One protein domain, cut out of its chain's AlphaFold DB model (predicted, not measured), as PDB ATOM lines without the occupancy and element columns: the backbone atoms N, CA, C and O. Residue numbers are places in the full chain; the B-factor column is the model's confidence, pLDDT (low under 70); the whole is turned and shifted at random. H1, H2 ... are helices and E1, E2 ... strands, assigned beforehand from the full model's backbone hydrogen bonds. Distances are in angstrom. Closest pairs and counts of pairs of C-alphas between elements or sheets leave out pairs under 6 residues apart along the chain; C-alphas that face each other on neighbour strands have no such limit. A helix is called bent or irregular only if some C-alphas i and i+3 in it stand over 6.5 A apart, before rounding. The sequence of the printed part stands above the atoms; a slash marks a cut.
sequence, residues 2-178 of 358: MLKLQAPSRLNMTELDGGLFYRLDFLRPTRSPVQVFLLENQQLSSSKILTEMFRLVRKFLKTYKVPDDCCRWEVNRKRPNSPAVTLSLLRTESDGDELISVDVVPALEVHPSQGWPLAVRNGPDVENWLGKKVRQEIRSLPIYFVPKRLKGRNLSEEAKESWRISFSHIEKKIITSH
ATOM      1  N   MET A   2     211.747 358.294 237.039       93.44
ATOM      2  CA  MET A   2     212.614 357.367 237.782       93.44
ATOM      3  C   MET A   2     211.792 356.641 238.847       93.44
ATOM      4  O   MET A   2     211.111 357.306 239.627       93.44
ATOM      5  N   LEU A   3     211.867 355.313 238.875       94.38
ATOM      6  CA  LEU A   3     211.246 354.470 239.893       94.38
ATOM      7  C   LEU A   3     212.316 353.998 240.862       94.38
ATOM      8  O   LEU A   3     213.302 353.387 240.456       94.38
ATOM      9  N   LYS A   4     212.142 354.349 242.132       93.62
ATOM     10  CA  LYS A   4     213.176 354.182 243.146       93.62
ATOM     11  C   LYS A   4     213.109 352.783 243.747       93.62
ATOM     12  O   LYS A   4     212.040 352.339 244.152       93.62
ATOM     13  N   LEU A   5     214.262 352.135 243.837       91.38
ATOM     14  CA  LEU A   5     214.484 350.895 244.569       91.38
ATOM     15  C   LEU A   5     215.425 351.225 245.723       91.38
ATOM     16  O   LEU A   5     216.500 351.770 245.485       91.38
ATOM     17  N   GLN A   6     215.035 350.929 246.959       88.31
ATOM     18  CA  GLN A   6     215.912 351.182 248.103       88.31
ATOM     19  C   GLN A   6     217.062 350.178 248.104       88.31
ATOM     20  O   GLN A   6     216.835 348.967 248.050       88.31
ATOM     21  N   ALA A   7     218.295 350.680 248.156       83.94
ATOM     22  CA  ALA A   7     219.454 349.831 248.358       83.94
ATOM     23  C   ALA A   7     219.562 349.384 249.827       83.94
ATOM     24  O   ALA A   7     219.044 350.058 250.721       83.94
ATOM     25  N   PRO A   8     220.286 348.287 250.107       83.06
ATOM     26  CA  PRO A   8     220.715 347.976 251.464       83.06
ATOM     27  C   PRO A   8     221.521 349.125 252.082       83.06
ATOM     28  O   PRO A   8     222.079 349.973 251.385       83.06
ATOM     29  N   SER A   9     221.631 349.120 253.411       77.62
ATOM     30  CA  SER A   9     222.270 350.201 254.171       77.62
ATOM     31  C   SER A   9     223.740 350.444 253.816       77.62
ATOM     32  O   SER A   9     224.226 351.560 254.005       77.62
ATOM     33  N   ARG A  10     224.455 349.427 253.312       83.75
ATOM     34  CA  ARG A  10     225.831 349.559 252.820       83.75
ATOM     35  C   ARG A  10     226.064 348.728 251.563       83.75
ATOM     36  O   ARG A  10     225.782 347.531 251.544       83.75
ATOM     37  N   LEU A  11     226.655 349.361 250.559       89.69
ATOM     38  CA  LEU A  11     227.095 348.742 249.308       89.69
ATOM     39  C   LEU A  11     228.557 349.087 249.030       89.69
ATOM     40  O   LEU A  11     229.003 350.191 249.324       89.69
ATOM     41  N   ASN A  12     229.309 348.170 248.438       92.94
ATOM     42  CA  ASN A  12     230.594 348.507 247.849       92.94
ATOM     43  C   ASN A  12     230.364 349.172 246.484       92.94
ATOM     44  O   ASN A  12     229.546 348.700 245.695       92.94
ATOM     45  N   MET A  13     231.072 350.268 246.214       94.56
ATOM     46  CA  MET A  13     230.984 351.022 244.960       94.56
ATOM     47  C   MET A  13     232.372 351.062 244.327       94.56
ATOM     48  O   MET A  13     233.197 351.898 244.693       94.56
ATOM     49  N   THR A  14     232.631 350.161 243.385       94.81
ATOM     50  CA  THR A  14     233.914 350.114 242.671       94.81
ATOM     51  C   THR A  14     233.801 350.945 241.399       94.81
ATOM     52  O   THR A  14     232.923 350.688 240.581       94.81
ATOM     53  N   GLU A  15     234.651 351.956 241.234       94.81
ATOM     54  CA  GLU A  15     234.678 352.806 240.038       94.81
ATOM     55  C   GLU A  15     235.133 352.021 238.796       94.81
ATOM     56  O   GLU A  15     236.052 351.210 238.878       94.81
ATOM     57  N   LEU A  16     234.490 352.269 237.649       92.19
ATOM     58  CA  LEU A  16     234.820 351.638 236.363       92.19
ATOM     59  C   LEU A  16     235.195 352.635 235.253       92.19
ATOM     60  O   LEU A  16     235.879 352.250 234.312       92.19
ATOM     61  N   ASP A  17     234.718 353.884 235.318       86.94
ATOM     62  CA  ASP A  17     234.908 354.884 234.250       86.94
ATOM     63  C   ASP A  17     234.892 356.312 234.814       86.94
ATOM     64  O   ASP A  17     233.852 356.980 234.829       86.94
ATOM     65  N   GLY A  18     236.030 356.749 235.362       85.00
ATOM     66  CA  GLY A  18     236.287 358.136 235.780       85.00
ATOM     67  C   GLY A  18     235.323 358.711 236.826       85.00
ATOM     68  O   GLY A  18     235.241 359.932 236.970       85.00
ATOM     69  N   GLY A  19     234.558 357.856 237.512       92.00
ATOM     70  CA  GLY A  19     233.542 358.222 238.495       92.00
ATOM     71  C   GLY A  19     232.108 358.289 237.969       92.00
ATOM     72  O   GLY A  19     231.211 358.664 238.732       92.00
ATOM     73  N   LEU A  20     231.852 357.939 236.702       94.12
ATOM     74  CA  LEU A  20     230.508 357.944 236.109       94.12
ATOM     75  C   LEU A  20     229.835 356.562 236.141       94.12
ATOM     76  O   LEU A  20     228.619 356.477 236.354       94.12
ATOM     77  N   PHE A  21     230.613 355.492 235.962       95.62
ATOM     78  CA  PHE A  21     230.143 354.106 236.039       95.62
ATOM     79  C   PHE A  21     230.790 353.352 237.198       95.62
ATOM     80  O   PHE A  21     231.952 353.584 237.530       95.62
ATOM     81  N   TYR A  22     230.020 352.442 237.794       96.56
ATOM     82  CA  TYR A  22     230.403 351.685 238.979       96.56
ATOM     83  C   TYR A  22     229.933 350.234 238.893       96.56
ATOM     84  O   TYR A  22     228.844 349.950 238.388       96.56
ATOM     85  N   ARG A  23     230.721 349.329 239.468       96.06
ATOM     86  CA  ARG A  23     230.244 348.033 239.947       96.06
ATOM     87  C   ARG A  23     229.702 348.214 241.361       96.06
ATOM     88  O   ARG A  23     230.334 348.875 242.186       96.06
ATOM     89  N   LEU A  24     228.531 347.640 241.621       95.25
ATOM     90  CA  LEU A  24     227.887 347.677 242.929       95.25
ATOM     91  C   LEU A  24     227.866 346.268 243.509       95.25
ATOM     92  O   LEU A  24     227.281 345.383 242.892       95.25
ATOM     93  N   ASP A  25     228.455 346.083 244.686       93.88
ATOM     94  CA  ASP A  25     228.500 344.790 245.373       93.88
ATOM     95  C   ASP A  25     227.864 344.907 246.762       93.88
ATOM     96  O   ASP A  25     227.991 345.938 247.436       93.88
ATOM     97  N   PHE A  26     227.163 343.873 247.222       89.88
ATOM     98  CA  PHE A  26     226.620 343.861 248.582       89.88
ATOM     99  C   PHE A  26     227.661 343.317 249.558       89.88
ATOM    100  O   PHE A  26     228.222 342.246 249.360       89.88
ATOM    101  N   LEU A  27     227.913 344.059 250.640       83.62
ATOM    102  CA  LEU A  27     228.901 343.664 251.653       83.62
ATOM    103  C   LEU A  27     228.431 342.487 252.516       83.62
ATOM    104  O   LEU A  27     229.246 341.820 253.148       83.62
ATOM    105  N   ARG A  28     227.115 342.292 252.620       79.94
ATOM    106  CA  ARG A  28     226.486 341.238 253.418       79.94
ATOM    107  C   ARG A  28     225.224 340.753 252.709       79.94
ATOM    108  O   ARG A  28     224.569 341.572 252.053       79.94
ATOM    109  N   PRO A  29     224.834 339.482 252.901       75.38
ATOM    110  CA  PRO A  29     223.515 339.013 252.512       75.38
ATOM    111  C   PRO A  29     222.433 339.932 253.084       75.38
ATOM    112  O   PRO A  29     222.499 340.356 254.240       75.38
ATOM    113  N   THR A  30     221.440 340.258 252.269       80.12
ATOM    114  CA  THR A  30     220.325 341.130 252.642       80.12
ATOM    115  C   THR A  30     219.026 340.382 252.435       80.12
ATOM    116  O   THR A  30     218.883 339.692 251.439       80.12
ATOM    117  N   ARG A  31     218.049 340.560 253.327       82.12
ATOM    118  CA  ARG A  31     216.685 340.041 253.119       82.12
ATOM    119  C   ARG A  31     215.831 340.950 252.231       82.12
ATOM    120  O   ARG A  31     214.666 340.656 251.994       82.12
ATOM    121  N   SER A  32     216.381 342.075 251.765       83.69
ATOM    122  CA  SER A  32     215.658 342.984 250.874       83.69
ATOM    123  C   SER A  32     215.320 342.286 249.552       83.69
ATOM    124  O   SER A  32     216.192 341.581 249.039       83.69
ATOM    125  N   PRO A  33     214.165 342.572 248.919       86.00
ATOM    126  CA  PRO A  33     213.783 341.985 247.630       86.00
ATOM    127  C   PRO A  33     214.847 342.120 246.534       86.00
ATOM    128  O   PRO A  33     214.936 341.281 245.646       86.00
ATOM    129  N   VAL A  34     215.718 343.131 246.627       88.25
ATOM    130  CA  VAL A  34     216.829 343.358 245.691       88.25
ATOM    131  C   VAL A  34     217.836 342.191 245.655       88.25
ATOM    132  O   VAL A  34     218.549 342.044 244.664       88.25
ATOM    133  N   GLN A  35     217.865 341.316 246.671       89.31
ATOM    134  CA  GLN A  35     218.758 340.149 246.728       89.31
ATOM    135  C   GLN A  35     218.625 339.220 245.513       89.31
ATOM    136  O   GLN A  35     219.610 338.626 245.086       89.31
ATOM    137  N   VAL A  36     217.431 339.126 244.914       91.81
ATOM    138  CA  VAL A  36     217.164 338.224 243.776       91.81
ATOM    139  C   VAL A  36     217.927 338.627 242.510       91.81
ATOM    140  O   VAL A  36     218.056 337.843 241.570       91.81
ATOM    141  N   PHE A  37     218.445 339.856 242.476       94.31
ATOM    142  CA  PHE A  37     219.213 340.394 241.358       94.31
ATOM    143  C   PHE A  37     220.726 340.296 241.559       94.31
ATOM    144  O   PHE A  37     221.481 340.774 240.710       94.31
ATOM    145  N   LEU A  38     221.182 339.686 242.655       93.69
ATOM    146  CA  LEU A  38     222.599 339.432 242.870       93.69
ATOM    147  C   LEU A  38     223.120 338.354 241.910       93.69
ATOM    148  O   LEU A  38     222.393 337.472 241.428       93.69
ATOM    149  N   LEU A  39     224.394 338.485 241.575       93.44
ATOM    150  CA  LEU A  39     225.207 337.455 240.948       93.44
ATOM    151  C   LEU A  39     225.900 336.627 242.038       93.44
ATOM    152  O   LEU A  39     225.903 336.999 243.212       93.44
ATOM    153  N   GLU A  40     226.511 335.511 241.646       89.38
ATOM    154  CA  GLU A  40     227.200 334.593 242.566       89.38
ATOM    155  C   GLU A  40     228.301 335.298 243.380       89.38
ATOM    156  O   GLU A  40     228.475 335.036 244.569       89.38
ATOM    157  N   ASN A  41     228.970 336.281 242.773       88.94
ATOM    158  CA  ASN A  41     230.023 337.099 243.380       88.94
ATOM    159  C   ASN A  41     229.508 338.283 244.234       88.94
ATOM    160  O   ASN A  41     230.286 339.182 244.540       88.94
ATOM    161  N   GLN A  42     228.219 338.321 244.597       90.81
ATOM    162  CA  GLN A  42     227.564 339.430 245.322       90.81
ATOM    163  C   GLN A  42     227.461 340.759 244.553       90.81
ATOM    164  O   GLN A  42     227.007 341.763 245.118       90.81
ATOM    165  N   GLN A  43     227.810 340.784 243.266       94.50
ATOM    166  CA  GLN A  43     227.572 341.935 242.402       94.50
ATOM    167  C   GLN A  43     226.077 342.073 242.103       94.50
ATOM    168  O   GLN A  43     225.395 341.107 241.758       94.50
ATOM    169  N   LEU A  44     225.557 343.295 242.169       94.94
ATOM    170  CA  LEU A  44     224.188 343.598 241.777       94.94
ATOM    171  C   LEU A  44     224.074 343.719 240.254       94.94
ATOM    172  O   LEU A  44     224.641 344.632 239.648       94.94
ATOM    173  N   SER A  45     223.280 342.846 239.633       95.56
ATOM    174  CA  SER A  45     223.092 342.851 238.182       95.56
ATOM    175  C   SER A  45     222.155 343.968 237.721       95.56
ATOM    176  O   SER A  45     220.949 343.983 237.997       95.56
ATOM    177  N   SER A  46     222.716 344.882 236.934       95.56
ATOM    178  CA  SER A  46     221.971 345.923 236.224       95.56
ATOM    179  C   SER A  46     221.011 345.334 235.181       95.56
ATOM    180  O   SER A  46     219.881 345.809 235.020       95.56
ATOM    181  N   SER A  47     221.430 344.269 234.489       95.06
ATOM    182  CA  SER A  47     220.681 343.679 233.383       95.06
ATOM    183  C   SER A  47     219.479 342.868 233.869       95.06
ATOM    184  O   SER A  47     218.409 342.967 233.251       95.06
ATOM    185  N   LYS A  48     219.609 342.139 234.992       95.81
ATOM    186  CA  LYS A  48     218.499 341.421 235.637       95.81
ATOM    187  C   LYS A  48     217.412 342.397 236.091       95.81
ATOM    188  O   LYS A  48     216.255 342.204 235.724       95.81
ATOM    189  N   ILE A  49     217.774 343.491 236.774       95.44
ATOM    190  CA  ILE A  49     216.810 344.522 237.216       95.44
ATOM    191  C   ILE A  49     216.079 345.149 236.031       95.44
ATOM    192  O   ILE A  49     214.854 345.274 236.046       95.44
ATOM    193  N   LEU A  50     216.808 345.537 234.981       95.69
ATOM    194  CA  LEU A  50     216.178 346.151 233.814       95.69
ATOM    195  C   LEU A  50     215.246 345.163 233.096       95.69
ATOM    196  O   LEU A  50     214.154 345.538 232.677       95.69
ATOM    197  N   THR A  51     215.653 343.900 232.966       95.56
ATOM    198  CA  THR A  51     214.837 342.847 232.341       95.56
ATOM    199  C   THR A  51     213.565 342.577 233.137       95.56
ATOM    200  O   THR A  51     212.485 342.491 232.549       95.56
ATOM    201  N   GLU A  52     213.670 342.539 234.462       95.88
ATOM    202  CA  GLU A  52     212.518 342.384 235.341       95.88
ATOM    203  C   GLU A  52     211.564 343.582 235.250       95.88
ATOM    204  O   GLU A  52     210.352 343.405 235.142       95.88
ATOM    205  N   MET A  53     212.092 344.804 235.144       95.69
ATOM    206  CA  MET A  53     211.272 345.986 234.868       95.69
ATOM    207  C   MET A  53     210.524 345.896 233.534       95.69
ATOM    208  O   MET A  53     209.332 346.201 233.488       95.69
ATOM    209  N   PHE A  54     211.170 345.441 232.453       96.31
ATOM    210  CA  PHE A  54     210.476 345.188 231.181       96.31
ATOM    211  C   PHE A  54     209.344 344.164 231.355       96.31
ATOM    212  O   PHE A  54     208.258 344.357 230.803       96.31
ATOM    213  N   ARG A  55     209.573 343.089 232.119       96.75
ATOM    214  CA  ARG A  55     208.567 342.052 232.397       96.75
ATOM    215  C   ARG A  55     207.373 342.620 233.163       96.75
ATOM    216  O   ARG A  55     206.235 342.415 232.739       96.75
ATOM    217  N   LEU A  56     207.623 343.351 234.249       95.31
ATOM    218  CA  LEU A  56     206.590 343.939 235.103       95.31
ATOM    219  C   LEU A  56     205.764 344.994 234.363       95.31
ATOM    220  O   LEU A  56     204.537 344.950 234.417       95.31
ATOM    221  N   VAL A  57     206.408 345.885 233.604       96.00
ATOM    222  CA  VAL A  57     205.708 346.902 232.803       96.00
ATOM    223  C   VAL A  57     204.839 346.253 231.723       96.00
ATOM    224  O   VAL A  57     203.677 346.623 231.573       96.00
ATOM    225  N   ARG A  58     205.341 345.230 231.017       96.06
ATOM    226  CA  ARG A  58     204.523 344.464 230.056       96.06
ATOM    227  C   ARG A  58     203.345 343.773 230.732       96.06
ATOM    228  O   ARG A  58     202.258 343.765 230.169       96.06
ATOM    229  N   LYS A  59     203.544 343.190 231.919       95.94
ATOM    230  CA  LYS A  59     202.466 342.555 232.691       95.94
ATOM    231  C   LYS A  59     201.392 343.576 233.076       95.94
ATOM    232  O   LYS A  59     200.219 343.294 232.878       95.94
ATOM    233  N   PHE A  60     201.791 344.752 233.558       94.69
ATOM    234  CA  PHE A  60     200.877 345.840 233.908       94.69
ATOM    235  C   PHE A  60     200.048 346.314 232.705       94.69
ATOM    236  O   PHE A  60     198.829 346.434 232.802       94.69
ATOM    237  N   LEU A  61     200.686 346.519 231.548       94.19
ATOM    238  CA  LEU A  61     199.992 346.992 230.346       94.19
ATOM    239  C   LEU A  61     199.015 345.972 229.744       94.19
ATOM    240  O   LEU A  61     198.138 346.371 228.991       94.19
ATOM    241  N   LYS A  62     199.106 344.681 230.095       93.00
ATOM    242  CA  LYS A  62     198.090 343.686 229.701       93.00
ATOM    243  C   LYS A  62     196.746 343.898 230.399       93.00
ATOM    244  O   LYS A  62     195.721 343.495 229.865       93.00
ATOM    245  N   THR A  63     196.755 344.468 231.601       92.31
ATOM    246  CA  THR A  63     195.549 344.661 232.423       92.31
ATOM    247  C   THR A  63     195.098 346.115 232.472       92.31
ATOM    248  O   THR A  63     193.946 346.392 232.793       92.31
ATOM    249  N   TYR A  64     195.999 347.053 232.186       92.62
ATOM    250  CA  TYR A  64     195.701 348.477 232.197       92.62
ATOM    251  C   TYR A  64     194.945 348.901 230.933       92.62
ATOM    252  O   TYR A  64     195.397 348.641 229.819       92.62
ATOM    253  N   LYS A  65     193.830 349.617 231.108       88.00
ATOM    254  CA  LYS A  65     193.088 350.264 230.019       88.00
ATOM    255  C   LYS A  65     193.363 351.762 230.032       88.00
ATOM    256  O   LYS A  65     193.295 352.400 231.083       88.00
ATOM    257  N   VAL A  66     193.701 352.318 228.872       89.44
ATOM    258  CA  VAL A  66     193.845 353.770 228.718       89.44
ATOM    259  C   VAL A  66     192.452 354.399 228.836       89.44
ATOM    260  O   VAL A  66     191.526 353.851 228.258       89.44
ATOM    261  N   PRO A  67     192.274 355.514 229.570       90.44
ATOM    262  CA  PRO A  67     190.962 356.160 229.691       90.44
ATOM    263  C   PRO A  67     190.371 356.675 228.371       90.44
ATOM    264  O   PRO A  67     189.171 356.892 228.287       90.44
ATOM    265  N   ASP A  68     191.225 356.927 227.381       89.75
ATOM    266  CA  ASP A  68     190.847 357.304 226.023       89.75
ATOM    267  C   ASP A  68     190.984 356.070 225.125       89.75
ATOM    268  O   ASP A  68     192.103 355.611 224.873       89.75
ATOM    269  N   ASP A  69     189.851 355.541 224.664       87.56
ATOM    270  CA  ASP A  69     189.767 354.314 223.863       87.56
ATOM    271  C   ASP A  69     190.441 354.452 222.484       87.56
ATOM    272  O   ASP A  69     190.848 353.456 221.877       87.56
ATOM    273  N   CYS A  70     190.647 355.683 222.000       89.38
ATOM    274  CA  CYS A  70     191.383 355.953 220.763       89.38
ATOM    275  C   CYS A  70     192.908 355.868 220.952       89.38
ATOM    276  O   CYS A  70     193.657 356.095 219.994       89.38
ATOM    277  N   CYS A  71     193.389 355.566 222.162       91.44
ATOM    278  CA  CYS A  71     194.804 355.524 222.499       91.44
ATOM    279  C   CYS A  71     195.218 354.185 223.121       91.44
ATOM    280  O   CYS A  71     194.481 353.558 223.881       91.44
ATOM    281  N   ARG A  72     196.470 353.782 222.887       91.81
ATOM    282  CA  ARG A  72     197.066 352.617 223.556       91.81
ATOM    283  C   ARG A  72     198.522 352.849 223.930       91.81
ATOM    284  O   ARG A  72     199.244 353.563 223.241       91.81
ATOM    285  N   TRP A  73     198.952 352.225 225.022       94.50
ATOM    286  CA  TRP A  73     200.361 352.191 225.404       94.50
ATOM    287  C   TRP A  73     201.054 350.981 224.790       94.50
ATOM    288  O   TRP A  73     200.600 349.850 224.956       94.50
ATOM    289  N   GLU A  74     202.208 351.210 224.177       93.81
ATOM    290  CA  GLU A  74     203.096 350.159 223.695       93.81
ATOM    291  C   GLU A  74     204.472 350.250 224.358       93.81
ATOM    292  O   GLU A  74     204.996 351.332 224.626       93.81
ATOM    293  N   VAL A  75     205.072 349.089 224.639       96.12
ATOM    294  CA  VAL A  75     206.449 349.014 225.146       96.12
ATOM    295  C   VAL A  75     207.401 348.958 223.962       96.12
ATOM    296  O   VAL A  75     207.378 348.000 223.190       96.12
ATOM    297  N   ASN A  76     208.304 349.930 223.870       94.88
ATOM    298  CA  ASN A  76     209.322 349.949 222.830       94.88
ATOM    299  C   ASN A  76     210.307 348.784 222.958       94.88
ATOM    300  O   ASN A  76     210.541 348.217 224.034       94.88
ATOM    301  N   ARG A  77     210.964 348.468 221.838       93.12
ATOM    302  CA  ARG A  77     212.052 347.485 221.814       93.12
ATOM    303  C   ARG A  77     213.184 347.909 222.753       93.12
ATOM    304  O   ARG A  77     213.595 349.070 222.778       93.12
ATOM    305  N   LYS A  78     213.719 346.939 223.502       90.50
ATOM    306  CA  LYS A  78     214.849 347.148 224.417       90.50
ATOM    307  C   LYS A  78     216.061 347.638 223.623       90.50
ATOM    308  O   LYS A  78     216.542 346.943 222.732       90.50
ATOM    309  N   ARG A  79     216.576 348.816 223.976       88.56
ATOM    310  CA  ARG A  79     217.831 349.346 223.428       88.56
ATOM    311  C   ARG A  79     218.991 348.920 224.339       88.56
ATOM    312  O   ARG A  79     218.915 349.214 225.530       88.56
ATOM    313  N   PRO A  80     220.070 348.293 223.828       81.56
ATOM    314  CA  PRO A  80     221.129 347.707 224.662       81.56
ATOM    315  C   PRO A  80     221.774 348.652 225.686       81.56
ATOM    316  O   PRO A  80     222.135 348.220 226.774       81.56
ATOM    317  N   ASN A  81     221.889 349.943 225.358       85.31
ATOM    318  CA  ASN A  81     222.564 350.950 226.189       85.31
ATOM    319  C   ASN A  81     221.593 351.931 226.874       85.31
ATOM    320  O   ASN A  81     222.020 352.967 227.400       85.31
ATOM    321  N   SER A  82     220.287 351.654 226.821       92.12
ATOM    322  CA  SER A  82     219.266 352.471 227.480       92.12
ATOM    323  C   SER A  82     218.970 351.925 228.878       92.12
ATOM    324  O   SER A  82     218.682 350.738 228.998       92.12
ATOM    325  N   PRO A  83     218.972 352.771 229.924       96.00
ATOM    326  CA  PRO A  83     218.521 352.369 231.253       96.00
ATOM    327  C   PRO A  83     216.991 352.371 231.397       96.00
ATOM    328  O   PRO A  83     216.486 352.128 232.489       96.00
ATOM    329  N   ALA A  84     216.252 352.725 230.341       96.94
ATOM    330  CA  ALA A  84     214.812 352.938 230.387       96.94
ATOM    331  C   ALA A  84     214.021 351.796 229.737       96.94
ATOM    332  O   ALA A  84     214.415 351.250 228.702       96.94
ATOM    333  N   VAL A  85     212.846 351.532 230.304       97.31
ATOM    334  CA  VAL A  85     211.707 350.938 229.606       97.31
ATOM    335  C   VAL A  85     210.919 352.088 228.984       97.31
ATOM    336  O   VAL A  85     210.230 352.822 229.691       97.31
ATOM    337  N   THR A  86     211.068 352.291 227.678       96.69
ATOM    338  CA  THR A  86     210.402 353.390 226.964       96.69
ATOM    339  C   THR A  86     209.006 352.962 226.521       96.69
ATOM    340  O   THR A  86     208.848 351.933 225.863       96.69
ATOM    341  N   LEU A  87     207.999 353.754 226.866       96.19
ATOM    342  CA  LEU A  87     206.597 353.556 226.508       96.19
ATOM    343  C   LEU A  87     206.165 354.588 225.473       96.19
ATOM    344  O   LEU A  87     206.484 355.762 225.637       96.19
ATOM    345  N   SER A  88     205.405 354.170 224.472       95.44
ATOM    346  CA  SER A  88     204.819 355.057 223.466       95.44
ATOM    347  C   SER A  88     203.304 355.033 223.591       95.44
ATOM    348  O   SER A  88     202.702 353.960 223.594       95.44
ATOM    349  N   LEU A  89     202.693 356.205 223.739       94.06
ATOM    350  CA  LEU A  89     201.248 356.375 223.639       94.06
ATOM    351  C   LEU A  89     200.919 356.609 222.171       94.06
ATOM    352  O   LEU A  89     201.280 357.654 221.630       94.06
ATOM    353  N   LEU A  90     200.263 355.643 221.541       92.69
ATOM    354  CA  LEU A  90     199.923 355.684 220.122       92.69
ATOM    355  C   LEU A  90     198.432 355.940 219.935       92.69
ATOM    356  O   LEU A  90     197.618 355.494 220.752       92.69
ATOM    357  N   ARG A  91     198.080 356.609 218.837       90.88
ATOM    358  CA  ARG A  91     196.692 356.712 218.383       90.88
ATOM    359  C   ARG A  91     196.300 355.463 217.591       90.88
ATOM    360  O   ARG A  91     196.992 355.072 216.656       90.88
ATOM    361  N   THR A  92     195.171 354.862 217.946       83.75
ATOM    362  CA  THR A  92     194.686 353.615 217.335       83.75
ATOM    363  C   THR A  92     194.199 353.821 215.896       83.75
ATOM    364  O   THR A  92     194.365 352.932 215.070       83.75
ATOM    365  N   GLU A  93     193.634 354.990 215.584       76.62
ATOM    366  CA  GLU A  93     192.967 355.274 214.301       76.62
ATOM    367  C   GLU A  93     193.888 355.852 213.207       76.62
ATOM    368  O   GLU A  93     193.477 355.963 212.057       76.62
ATOM    369  N   SER A  94     195.115 356.262 213.543       62.62
ATOM    370  CA  SER A  94     196.013 357.017 212.646       62.62
ATOM    371  C   SER A  94     197.365 356.322 212.534       62.62
ATOM    372  O   SER A  94     198.328 356.786 213.125       62.62
ATOM    373  N   ASP A  95     197.397 355.155 211.888       65.50
ATOM    374  CA  ASP A  95     198.608 354.364 211.576       65.50
ATOM    375  C   ASP A  95     199.677 354.277 212.696       65.50
ATOM    376  O   ASP A  95     200.878 354.199 212.450       65.50
ATOM    377  N   GLY A  96     199.254 354.305 213.967       67.56
ATOM    378  CA  GLY A  96     200.165 354.261 215.110       67.56
ATOM    379  C   GLY A  96     200.973 355.539 215.369       67.56
ATOM    380  O   GLY A  96     202.051 355.437 215.954       67.56
ATOM    381  N   ASP A  97     200.477 356.723 215.001       83.88
ATOM    382  CA  ASP A  97     201.117 358.006 215.322       83.88
ATOM    383  C   ASP A  97     201.445 358.110 216.824       83.88
ATOM    384  O   ASP A  97     200.559 358.056 217.690       83.88
ATOM    385  N   GLU A  98     202.734 358.279 217.144       89.19
ATOM    386  CA  GLU A  98     203.203 358.453 218.520       89.19
ATOM    387  C   GLU A  98     202.824 359.844 219.040       89.19
ATOM    388  O   GLU A  98     203.313 360.873 218.576       89.19
ATOM    389  N   LEU A  99     201.973 359.877 220.065       90.44
ATOM    390  CA  LEU A  99     201.548 361.109 220.725       90.44
ATOM    391  C   LEU A  99     202.563 361.558 221.778       90.44
ATOM    392  O   LEU A  99     202.857 362.751 221.902       90.44
ATOM    393  N   ILE A 100     203.030 360.612 222.598       91.56
ATOM    394  CA  ILE A 100     203.934 360.856 223.726       91.56
ATOM    395  C   ILE A 100     204.822 359.631 223.931       91.56
ATOM    396  O   ILE A 100     204.331 358.506 223.983       91.56
ATOM    397  N   SER A 101     206.109 359.873 224.175       93.38
ATOM    398  CA  SER A 101     207.053 358.861 224.644       93.38
ATOM    399  C   SER A 101     207.418 359.089 226.118       93.38
ATOM    400  O   SER A 101     207.693 360.218 226.539       93.38
ATOM    401  N   VAL A 102     207.416 358.030 226.928       94.88
ATOM    402  CA  VAL A 102     207.707 358.067 228.369       94.88
ATOM    403  C   VAL A 102     208.760 357.028 228.730       94.88
ATOM    404  O   VAL A 102     208.517 355.827 228.695       94.88
ATOM    405  N   ASP A 103     209.913 357.495 229.199       96.00
ATOM    406  CA  ASP A 103     210.941 356.625 229.768       96.00
ATOM    407  C   ASP A 103     210.637 356.286 231.229       96.00
ATOM    408  O   ASP A 103     210.579 357.180 232.082       96.00
ATOM    409  N   VAL A 104     210.518 355.000 231.548       96.50
ATOM    410  CA  VAL A 104     210.458 354.487 232.921       96.50
ATOM    411  C   VAL A 104     211.816 353.891 233.282       96.50
ATOM    412  O   VAL A 104     212.241 352.897 232.703       96.50
ATOM    413  N   VAL A 105     212.521 354.511 234.228       97.12
ATOM    414  CA  VAL A 105     213.905 354.158 234.580       97.12
ATOM    415  C   VAL A 105     213.956 353.631 236.014       97.12
ATOM    416  O   VAL A 105     213.735 354.426 236.932       97.12
ATOM    417  N   PRO A 106     214.253 352.343 236.261       96.88
ATOM    418  CA  PRO A 106     214.588 351.890 237.608       96.88
ATOM    419  C   PRO A 106     215.858 352.587 238.105       96.88
ATOM    420  O   PRO A 106     216.822 352.778 237.360       96.88
ATOM    421  N   ALA A 107     215.849 352.983 239.370       96.94
ATOM    422  CA  ALA A 107     216.932 353.719 239.992       96.94
ATOM    423  C   ALA A 107     217.159 353.213 241.413       96.94
ATOM    424  O   ALA A 107     216.275 353.321 242.260       96.94
ATOM    425  N   LEU A 108     218.350 352.695 241.676       95.44
ATOM    426  CA  LEU A 108     218.761 352.278 243.004       95.44
ATOM    427  C   LEU A 108     219.119 353.517 243.832       95.44
ATOM    428  O   LEU A 108     220.032 354.256 243.466       95.44
ATOM    429  N   GLU A 109     218.389 353.761 244.914       94.69
ATOM    430  CA  GLU A 109     218.636 354.845 245.866       94.69
ATOM    431  C   GLU A 109     219.626 354.384 246.930       94.69
ATOM    432  O   GLU A 109     219.372 353.426 247.660       94.69
ATOM    433  N   VAL A 110     220.766 355.066 247.009       91.56
ATOM    434  CA  VAL A 110     221.783 354.789 248.023       91.56
ATOM    435  C   VAL A 110     221.360 355.417 249.340       91.56
ATOM    436  O   VAL A 110     220.957 356.582 249.378       91.56
ATOM    437  N   HIS A 111     221.518 354.664 250.428       86.50
ATOM    438  CA  HIS A 111     221.219 355.166 251.758       86.50
ATOM    439  C   HIS A 111     222.040 356.440 252.071       86.50
ATOM    440  O   HIS A 111     223.268 356.422 251.920       86.50
ATOM    441  N   PRO A 112     221.415 357.539 252.546       83.94
ATOM    442  CA  PRO A 112     222.102 358.819 252.754       83.94
ATOM    443  C   PRO A 112     223.335 358.745 253.662       83.94
ATOM    444  O   PRO A 112     224.293 359.486 253.454       83.94
ATOM    445  N   SER A 113     223.355 357.822 254.633       85.56
ATOM    446  CA  SER A 113     224.492 357.655 255.555       85.56
ATOM    447  C   SER A 113     225.787 357.205 254.875       85.56
ATOM    448  O   SER A 113     226.851 357.334 255.470       85.56
ATOM    449  N   GLN A 114     225.717 356.628 253.672       88.88
ATOM    450  CA  GLN A 114     226.907 356.208 252.935       88.88
ATOM    451  C   GLN A 114     227.588 357.385 252.217       88.88
ATOM    452  O   GLN A 114     228.794 357.353 251.972       88.88
ATOM    453  N   GLY A 115     226.830 358.442 251.920       88.94
ATOM    454  CA  GLY A 115     227.318 359.594 251.176       88.94
ATOM    455  C   GLY A 115     227.671 359.274 249.721       88.94
ATOM    456  O   GLY A 115     227.381 358.204 249.184       88.94
ATOM    457  N   TRP A 116     228.277 360.255 249.057       93.44
ATOM    458  CA  TRP A 116     228.650 360.158 247.648       93.44
ATOM    459  C   TRP A 116     229.981 359.390 247.462       93.44
ATOM    460  O   TRP A 116     230.885 359.517 248.304       93.44
ATOM    461  N   PRO A 117     230.152 358.649 246.343       93.62
ATOM    462  CA  PRO A 117     231.404 357.996 245.978       93.62
ATOM    463  C   PRO A 117     232.559 358.989 245.914       93.62
ATOM    464  O   PRO A 117     232.357 360.173 245.641       93.62
ATOM    465  N   LEU A 118     233.781 358.499 246.130       91.69
ATOM    466  CA  LEU A 118     234.970 359.345 246.246       91.69
ATOM    467  C   LEU A 118     235.169 360.254 245.023       91.69
ATOM    468  O   LEU A 118     235.335 361.459 245.202       91.69
ATOM    469  N   ALA A 119     235.038 359.706 243.812       91.56
ATOM    470  CA  ALA A 119     235.226 360.429 242.551       91.56
ATOM    471  C   ALA A 119     234.303 361.649 242.378       91.56
ATOM    472  O   ALA A 119     234.632 362.592 241.663       91.56
ATOM    473  N   VAL A 120     233.153 361.661 243.056       93.19
ATOM    474  CA  VAL A 120     232.150 362.732 242.956       93.19
ATOM    475  C   VAL A 120     231.910 363.440 244.289       93.19
ATOM    476  O   VAL A 120     231.085 364.348 244.371       93.19
ATOM    477  N   ARG A 121     232.631 363.069 245.354       91.06
ATOM    478  CA  ARG A 121     232.396 363.533 246.734       91.06
ATOM    479  C   ARG A 121     232.531 365.044 246.895       91.06
ATOM    480  O   ARG A 121     231.910 365.629 247.790       91.06
ATOM    481  N   ASN A 122     233.322 365.676 246.035       88.69
ATOM    482  CA  ASN A 122     233.492 367.126 246.012       88.69
ATOM    483  C   ASN A 122     232.274 367.856 245.422       88.69
ATOM    484  O   ASN A 122     232.159 369.067 245.594       88.69
ATOM    485  N   GLY A 123     231.317 367.141 244.830       85.88
ATOM    486  CA  GLY A 123     230.121 367.726 244.238       85.88
ATOM    487  C   GLY A 123     230.436 368.703 243.098       85.88
ATOM    488  O   GLY A 123     231.590 368.843 242.690       85.88
ATOM    489  N   PRO A 124     229.413 369.390 242.573       92.69
ATOM    490  CA  PRO A 124     229.614 370.407 241.552       92.69
ATOM    491  C   PRO A 124     230.160 371.704 242.171       92.69
ATOM    492  O   PRO A 124     229.856 372.034 243.326       92.69
ATOM    493  N   ASP A 125     230.919 372.470 241.387       89.94
ATOM    494  CA  ASP A 125     231.356 373.811 241.777       89.94
ATOM    495  C   ASP A 125     230.232 374.830 241.543       89.94
ATOM    496  O   ASP A 125     230.035 375.358 240.451       89.94
ATOM    497  N   VAL A 126     229.442 375.049 242.593       94.81
ATOM    498  CA  VAL A 126     228.313 375.992 242.601       94.81
ATOM    499  C   VAL A 126     228.447 377.040 243.700       94.81
ATOM    500  O   VAL A 126     227.479 377.739 243.989       94.81
ATOM    501  N   GLU A 127     229.609 377.159 244.352       93.50
ATOM    502  CA  GLU A 127     229.751 378.039 245.523       93.50
ATOM    503  C   GLU A 127     229.537 379.507 245.167       93.50
ATOM    504  O   GLU A 127     228.779 380.191 245.850       93.50
ATOM    505  N   ASN A 128     230.124 379.963 244.060       91.94
ATOM    506  CA  ASN A 128     229.960 381.336 243.578       91.94
ATOM    507  C   ASN A 128     228.542 381.620 243.060       91.94
ATOM    508  O   ASN A 128     228.126 382.773 242.989       91.94
ATOM    509  N   TRP A 129     227.787 380.574 242.712       95.69
ATOM    510  CA  TRP A 129     226.449 380.699 242.146       95.69
ATOM    511  C   TRP A 129     225.342 380.580 243.194       95.69
ATOM    512  O   TRP A 129     224.538 381.497 243.353       95.69
ATOM    513  N   LEU A 130     225.281 379.452 243.897       95.44
ATOM    514  CA  LEU A 130     224.217 379.111 244.844       95.44
ATOM    515  C   LEU A 130     224.653 379.274 246.310       95.44
ATOM    516  O   LEU A 130     223.826 379.184 247.218       95.44
ATOM    517  N   GLY A 131     225.943 379.508 246.558       94.69
ATOM    518  CA  GLY A 131     226.511 379.644 247.895       94.69
ATOM    519  C   GLY A 131     226.948 378.318 248.525       94.69
ATOM    520  O   GLY A 131     226.457 377.230 248.206       94.69
ATOM    521  N   LYS A 132     227.858 378.420 249.501       94.69
ATOM    522  CA  LYS A 132     228.431 377.278 250.238       94.69
ATOM    523  C   LYS A 132     227.376 376.412 250.932       94.69
ATOM    524  O   LYS A 132     227.464 375.187 250.888       94.69
ATOM    525  N   LYS A 133     226.345 377.036 251.518       94.06
ATOM    526  CA  LYS A 133     225.250 376.327 252.200       94.06
ATOM    527  C   LYS A 133     224.482 375.416 251.240       94.06
ATOM    528  O   LYS A 133     224.289 374.242 251.532       94.06
ATOM    529  N   VAL A 134     224.108 375.924 250.064       93.75
ATOM    530  CA  VAL A 134     223.382 375.123 249.066       93.75
ATOM    531  C   VAL A 134     224.271 374.011 248.510       93.75
ATOM    532  O   VAL A 134     223.790 372.899 248.301       93.75
ATOM    533  N   ARG A 135     225.577 374.253 248.334       94.44
ATOM    534  CA  ARG A 135     226.521 373.190 247.953       94.44
ATOM    535  C   ARG A 135     226.578 372.066 248.991       94.44
ATOM    536  O   ARG A 135     226.569 370.897 248.609       94.44
ATOM    537  N   GLN A 136     226.616 372.391 250.284       93.44
ATOM    538  CA  GLN A 136     226.570 371.390 251.357       93.44
ATOM    539  C   GLN A 136     225.259 370.596 251.326       93.44
ATOM    540  O   GLN A 136     225.302 369.368 251.348       93.44
ATOM    541  N   GLU A 137     224.116 371.272 251.173       93.31
ATOM    542  CA  GLU A 137     222.816 370.604 251.023       93.31
ATOM    543  C   GLU A 137     222.766 369.682 249.802       93.31
ATOM    544  O   GLU A 137     222.164 368.617 249.860       93.31
ATOM    545  N   ILE A 138     223.365 370.075 248.673       93.31
ATOM    546  CA  ILE A 138     223.436 369.222 247.481       93.31
ATOM    547  C   ILE A 138     224.212 367.943 247.796       93.31
ATOM    548  O   ILE A 138     223.751 366.857 247.457       93.31
ATOM    549  N   ARG A 139     225.361 368.063 248.466       92.06
ATOM    550  CA  ARG A 139     226.236 366.929 248.799       92.06
ATOM    551  C   ARG A 139     225.636 365.986 249.846       92.06
ATOM    552  O   ARG A 139     226.075 364.845 249.929       92.06
ATOM    553  N   SER A 140     224.646 366.434 250.620       91.69
ATOM    554  CA  SER A 140     223.916 365.584 251.569       91.69
ATOM    555  C   SER A 140     222.715 364.861 250.954       91.69
ATOM    556  O   SER A 140     222.111 364.023 251.619       91.69
ATOM    557  N   LEU A 141     222.321 365.188 249.716       92.56
ATOM    558  CA  LEU A 141     221.223 364.491 249.044       92.56
ATOM    559  C   LEU A 141     221.627 363.055 248.673       92.56
ATOM    560  O   LEU A 141     222.796 362.819 248.344       92.56
ATOM    561  N   PRO A 142     220.674 362.103 248.684       92.69
ATOM    562  CA  PRO A 142     220.938 360.733 248.259       92.69
ATOM    563  C   PRO A 142     221.389 360.705 246.801       92.69
ATOM    564  O   PRO A 142     220.971 361.529 245.995       92.69
ATOM    565  N   ILE A 143     222.208 359.731 246.430       93.88
ATOM    566  CA  ILE A 143     222.545 359.489 245.025       93.88
ATOM    567  C   ILE A 143     221.758 358.304 244.490       93.88
ATOM    568  O   ILE A 143     221.339 357.417 245.235       93.88
ATOM    569  N   TYR A 144     221.584 358.291 243.173       96.38
ATOM    570  CA  TYR A 144     220.897 357.214 242.484       96.38
ATOM    571  C   TYR A 144     221.830 356.540 241.491       96.38
ATOM    572  O   TYR A 144     222.604 357.214 240.811       96.38
ATOM    573  N   PHE A 145     221.684 355.231 241.340       97.38
ATOM    574  CA  PHE A 145     222.312 354.455 240.280       97.38
ATOM    575  C   PHE A 145     221.252 353.938 239.313       97.38
ATOM    576  O   PHE A 145     220.235 353.391 239.729       97.38
ATOM    577  N   VAL A 146     221.476 354.113 238.012       97.69
ATOM    578  CA  VAL A 146     220.594 353.588 236.957       97.69
ATOM    579  C   VAL A 146     221.287 352.438 236.222       97.69
ATOM    580  O   VAL A 146     222.509 352.507 236.038       97.69
ATOM    581  N   PRO A 147     220.553 351.401 235.775       96.50
ATOM    582  CA  PRO A 147     221.146 350.238 235.123       96.50
ATOM    583  C   PRO A 147     221.516 350.583 233.682       96.50
ATOM    584  O   PRO A 147     220.767 350.334 232.736       96.50
ATOM    585  N   LYS A 148     222.662 351.239 233.516       94.81
ATOM    586  CA  LYS A 148     223.206 351.612 232.216       94.81
ATOM    587  C   LYS A 148     224.549 350.930 232.039       94.81
ATOM    588  O   LYS A 148     225.496 351.237 232.757       94.81
ATOM    589  N   ARG A 149     224.617 350.071 231.025       91.25
ATOM    590  CA  ARG A 149     225.846 349.408 230.608       91.25
ATOM    591  C   ARG A 149     226.860 350.429 230.082       91.25
ATOM    592  O   ARG A 149     226.511 351.303 229.279       91.25
ATOM    593  N   LEU A 150     228.102 350.302 230.537       90.56
ATOM    594  CA  LEU A 150     229.253 351.022 230.015       90.56
ATOM    595  C   LEU A 150     229.437 350.670 228.530       90.56
ATOM    596  O   LEU A 150     229.306 349.512 228.135       90.56
ATOM    597  N   LYS A 151     229.703 351.670 227.685       86.88
ATOM    598  CA  LYS A 151     230.004 351.434 226.265       86.88
ATOM    599  C   LYS A 151     231.490 351.091 226.130       86.88
ATOM    600  O   LYS A 151     232.325 351.781 226.696       86.88
ATOM    601  N   GLY A 152     231.821 350.070 225.346       81.88
ATOM    602  CA  GLY A 152     233.210 349.695 225.078       81.88
ATOM    603  C   GLY A 152     233.313 348.363 224.339       81.88
ATOM    604  O   GLY A 152     232.396 347.539 224.402       81.88
ATOM    605  N   ARG A 153     234.422 348.158 223.623       75.25
ATOM    606  CA  ARG A 153     234.809 346.838 223.098       75.25
ATOM    607  C   ARG A 153     235.552 346.079 224.204       75.25
ATOM    608  O   ARG A 153     236.223 346.713 225.007       75.25
ATOM    609  N   ASN A 154     235.429 344.752 224.237       82.25
ATOM    610  CA  ASN A 154     236.155 343.874 225.171       82.25
ATOM    611  C   ASN A 154     235.956 344.199 226.666       82.25
ATOM    612  O   ASN A 154     236.876 344.068 227.465       82.25
ATOM    613  N   LEU A 155     234.750 344.626 227.050       85.38
ATOM    614  CA  LEU A 155     234.393 344.791 228.462       85.38
ATOM    615  C   LEU A 155     234.351 343.427 229.160       85.38
ATOM    616  O   LEU A 155     233.748 342.494 228.619       85.38
ATOM    617  N   SER A 156     234.916 343.352 230.368       88.25
ATOM    618  CA  SER A 156     234.772 342.183 231.243       88.25
ATOM    619  C   SER A 156     233.296 341.926 231.566       88.25
ATOM    620  O   SER A 156     232.471 342.841 231.475       88.25
ATOM    621  N   GLU A 157     232.940 340.696 231.946       86.12
ATOM    622  CA  GLU A 157     231.550 340.368 232.296       86.12
ATOM    623  C   GLU A 157     231.031 341.237 233.453       86.12
ATOM    624  O   GLU A 157     229.897 341.717 233.407       86.12
ATOM    625  N   GLU A 158     231.882 341.564 234.429       85.19
ATOM    626  CA  GLU A 158     231.532 342.446 235.547       85.19
ATOM    627  C   GLU A 158     231.229 343.871 235.066       85.19
ATOM    628  O   GLU A 158     230.278 344.499 235.537       85.19
ATOM    629  N   ALA A 159     231.998 344.384 234.099       88.75
ATOM    630  CA  ALA A 159     231.792 345.715 233.533       88.75
ATOM    631  C   ALA A 159     230.531 345.796 232.653       88.75
ATOM    632  O   ALA A 159     229.962 346.878 232.489       88.75
ATOM    633  N   LYS A 160     230.041 344.672 232.110       91.50
ATOM    634  CA  LYS A 160     228.745 344.634 231.406       91.50
ATOM    635  C   LYS A 160     227.566 344.855 232.351       91.50
ATOM    636  O   LYS A 160     226.531 345.349 231.907       91.50
ATOM    637  N   GLU A 161     227.752 344.551 233.631       94.88
ATOM    638  CA  GLU A 161     226.778 344.731 234.709       94.88
ATOM    639  C   GLU A 161     226.971 346.054 235.470       94.88
ATOM    640  O   GLU A 161     226.569 346.198 236.627       94.88
ATOM    641  N   SER A 162     227.585 347.041 234.813       95.62
ATOM    642  CA  SER A 162     227.835 348.363 235.376       95.62
ATOM    643  C   SER A 162     226.554 349.155 235.643       95.62
ATOM    644  O   SER A 162     225.582 349.124 234.883       95.62
ATOM    645  N   TRP A 163     226.636 350.011 236.648       97.25
ATOM    646  CA  TRP A 163     225.642 351.014 236.984       97.25
ATOM    647  C   TRP A 163     226.184 352.404 236.696       97.25
ATOM    648  O   TRP A 163     227.346 352.686 236.973       97.25
ATOM    649  N   ARG A 164     225.343 353.312 236.198       97.12
ATOM    650  CA  ARG A 164     225.727 354.720 236.035       97.12
ATOM    651  C   ARG A 164     225.138 355.553 237.159       97.12
ATOM    652  O   ARG A 164     223.932 355.473 237.409       97.12
ATOM    653  N   ILE A 165     225.948 356.397 237.787       96.94
ATOM    654  CA  ILE A 165     225.439 357.378 238.749       96.94
ATOM    655  C   ILE A 165     224.486 358.373 238.057       96.94
ATOM    656  O   ILE A 165     224.621 358.692 236.872       96.94
ATOM    657  N   SER A 166     223.466 358.834 238.777       96.69
ATOM    658  CA  SER A 166     222.441 359.749 238.281       96.69
ATOM    659  C   SER A 166     222.193 360.880 239.271       96.69
ATOM    660  O   SER A 166     221.729 360.670 240.393       96.69
ATOM    661  N   PHE A 167     222.405 362.105 238.795       96.19
ATOM    662  CA  PHE A 167     222.162 363.341 239.540       96.19
ATOM    663  C   PHE A 167     220.837 364.009 239.156       96.19
ATOM    664  O   PHE A 167     220.589 365.151 239.524       96.19
ATOM    665  N   SER A 168     219.950 363.305 238.444       95.06
ATOM    666  CA  SER A 168     218.733 363.887 237.849       95.06
ATOM    667  C   SER A 168     217.858 364.659 238.850       95.06
ATOM    668  O   SER A 168     217.274 365.688 238.508       95.06
ATOM    669  N   HIS A 169     217.769 364.189 240.097       94.69
ATOM    670  CA  HIS A 169     217.001 364.860 241.149       94.69
ATOM    671  C   HIS A 169     217.703 366.123 241.692       94.69
ATOM    672  O   HIS A 169     217.040 367.136 241.911       94.69
ATOM    673  N   ILE A 170     219.034 366.111 241.830       95.62
ATOM    674  CA  ILE A 170     219.835 367.294 242.186       95.62
ATOM    675  C   ILE A 170     219.767 368.319 241.065       95.62
ATOM    676  O   ILE A 170     219.502 369.489 241.314       95.62
ATOM    677  N   GLU A 171     219.917 367.884 239.816       96.81
ATOM    678  CA  GLU A 171     219.738 368.743 238.650       96.81
ATOM    679  C   GLU A 171     218.346 369.385 238.653       96.81
ATOM    680  O   GLU A 171     218.216 370.571 238.368       96.81
ATOM    681  N   LYS A 172     217.293 368.635 239.010       95.19
ATOM    682  CA  LYS A 172     215.946 369.197 239.178       95.19
ATOM    683  C   LYS A 172     215.921 370.261 240.282       95.19
ATOM    684  O   LYS A 172     215.323 371.314 240.050       95.19
ATOM    685  N   LYS A 173     216.564 370.030 241.435       94.75
ATOM    686  CA  LYS A 173     216.665 371.017 242.530       94.75
ATOM    687  C   LYS A 173     217.376 372.285 242.048       94.75
ATOM    688  O   LYS A 173     216.800 373.362 242.156       94.75
ATOM    689  N   ILE A 174     218.542 372.149 241.417       95.44
ATOM    690  CA  ILE A 174     219.332 373.261 240.863       95.44
ATOM    691  C   ILE A 174     218.526 374.063 239.830       95.44
ATOM    692  O   ILE A 174     218.469 375.285 239.893       95.44
ATOM    693  N   ILE A 175     217.849 373.401 238.888       95.00
ATOM    694  CA  ILE A 175     217.050 374.090 237.859       95.00
ATOM    695  C   ILE A 175     215.795 374.743 238.456       95.00
ATOM    696  O   ILE A 175     215.329 375.780 237.969       95.00
ATOM    697  N   THR A 176     215.220 374.155 239.503       93.12
ATOM    698  CA  THR A 176     214.083 374.752 240.214       93.12
ATOM    699  C   THR A 176     214.513 376.019 240.944       93.12
ATOM    700  O   THR A 176     213.876 377.051 240.743       93.12
ATOM    701  N   SER A 177     215.637 375.957 241.653       92.62
ATOM    702  CA  SER A 177     216.221 377.028 242.464       92.62
ATOM    703  C   SER A 177     217.493 377.586 241.811       92.62
ATOM    704  O   SER A 177     218.590 377.458 242.346       92.62
ATOM    705  N   HIS A 178     217.347 378.159 240.614       94.12
ATOM    706  CA  HIS A 178     218.466 378.496 239.721       94.12
ATOM    707  C   HIS A 178     219.040 379.907 239.894       94.12
ATOM    708  O   HIS A 178     220.034 380.239 239.249       94.12
TER     709      HIS A 178
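This is residues 2 to 178 of the 358 residues of the protein "Mab-21 domain-containing protein" of Sparus aurata (UniProt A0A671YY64). A long, strongly twisted sheet has the meander E4, E5 and E6 at one end, where H2 packs along E5 and E6, and the hairpin E2 and E3 at the other end, with E7 and E8 joining E6 to E3. H3 and H5 make a loose pair off the sheet. The printed part has 177 residues with five named helices and eight named strands, in the order E1 E2 E3 H1 H2 E4 E5 E6 H3 E7 H4 E8 H5; the class is mixed. The sheet is branched, with one parallel pair and the others antiparallel. The whole is only just compact, close to loose, with a radius of gyration of the C-alphas of 18.6 A and spans of 54 by 45 by 35 A.

E1, residues 2 to 6, begins at C-alpha 2 (212.614, 357.367, 237.782). E2 is residues 11 to 17, 18.0 A long, and E3 residues 21 to 26, 16.6 A. H1 is residues 33 to 37 and H2 residues 46 to 63, 26.7 A. E4 is residues 71 to 75, E5 residues 85 to 91, 19.6 A, and E6 residues 98 to 109, 31.6 A, ending at C-alpha 109 (218.636, 354.845, 245.866). H3, residues 127 to 139, is irregular: C-alphas 129 and 132 are 9.0 A apart. E7 is residues 144 to 146, H4 residues 157 to 160, E8 residues 163 to 166, and H5 residues 168 to 176, ending at C-alpha 176 (214.083, 374.752, 240.214).

E1 and E6 are parallel, with N 3 and O 105 2.8 A apart. E7 lies on the other side of E6 from E1, antiparallel to E6, with N 108 and O 145 at 2.8 A. E7 and E8 are antiparallel, N 166 and O 144 at 2.7 A, as are E8 and E3, N 22 and O 163 at 2.8 A. Hairpin E2 and E3 has N 12 and O 25 at 2.8 A. In the meander, each strand the antiparallel neighbour of the one before, hairpin E4 and E5 has N 74 and O 88 at 2.9 A, and hairpin E5 and E6 has N 87 and O 102 at 2.8 A. H2 is on the sheet at a height of 8.3 A, over E5 and only just over E6, with 3 C-alphas falling on E6; it runs along the strands, at 18 degrees to E5 on the local plane. The closest C-alphas of H2 and E5, Phe 54 and Val 85, are 6.1 A apart. H1 and H4 only graze the sheet. H3 and H5 are close but not clearly touching, with the C-alphas of Ile 138 and Ile 170 6.7 A apart, at a steep tilt of 40 degrees, opposite ways. Every O i to N i+4 pair is within hydrogen-bond range in H5, against 13 of 14 in H2, 6 of 9 in H3 and 0 of 1 in H1, where 2 of 2 O i to N i+3 pairs are; H4 is too short for an O i to N i+4 pair.

The two C-alphas farthest apart, those of Glu 93 and Lys 132, are 55.1 A apart. The printed part has no cut, and the link from E6 to H3, residues 110 to 126, is long. Mean pLDDT of the printed part is 91.4; residues 94 to 96 are under 70.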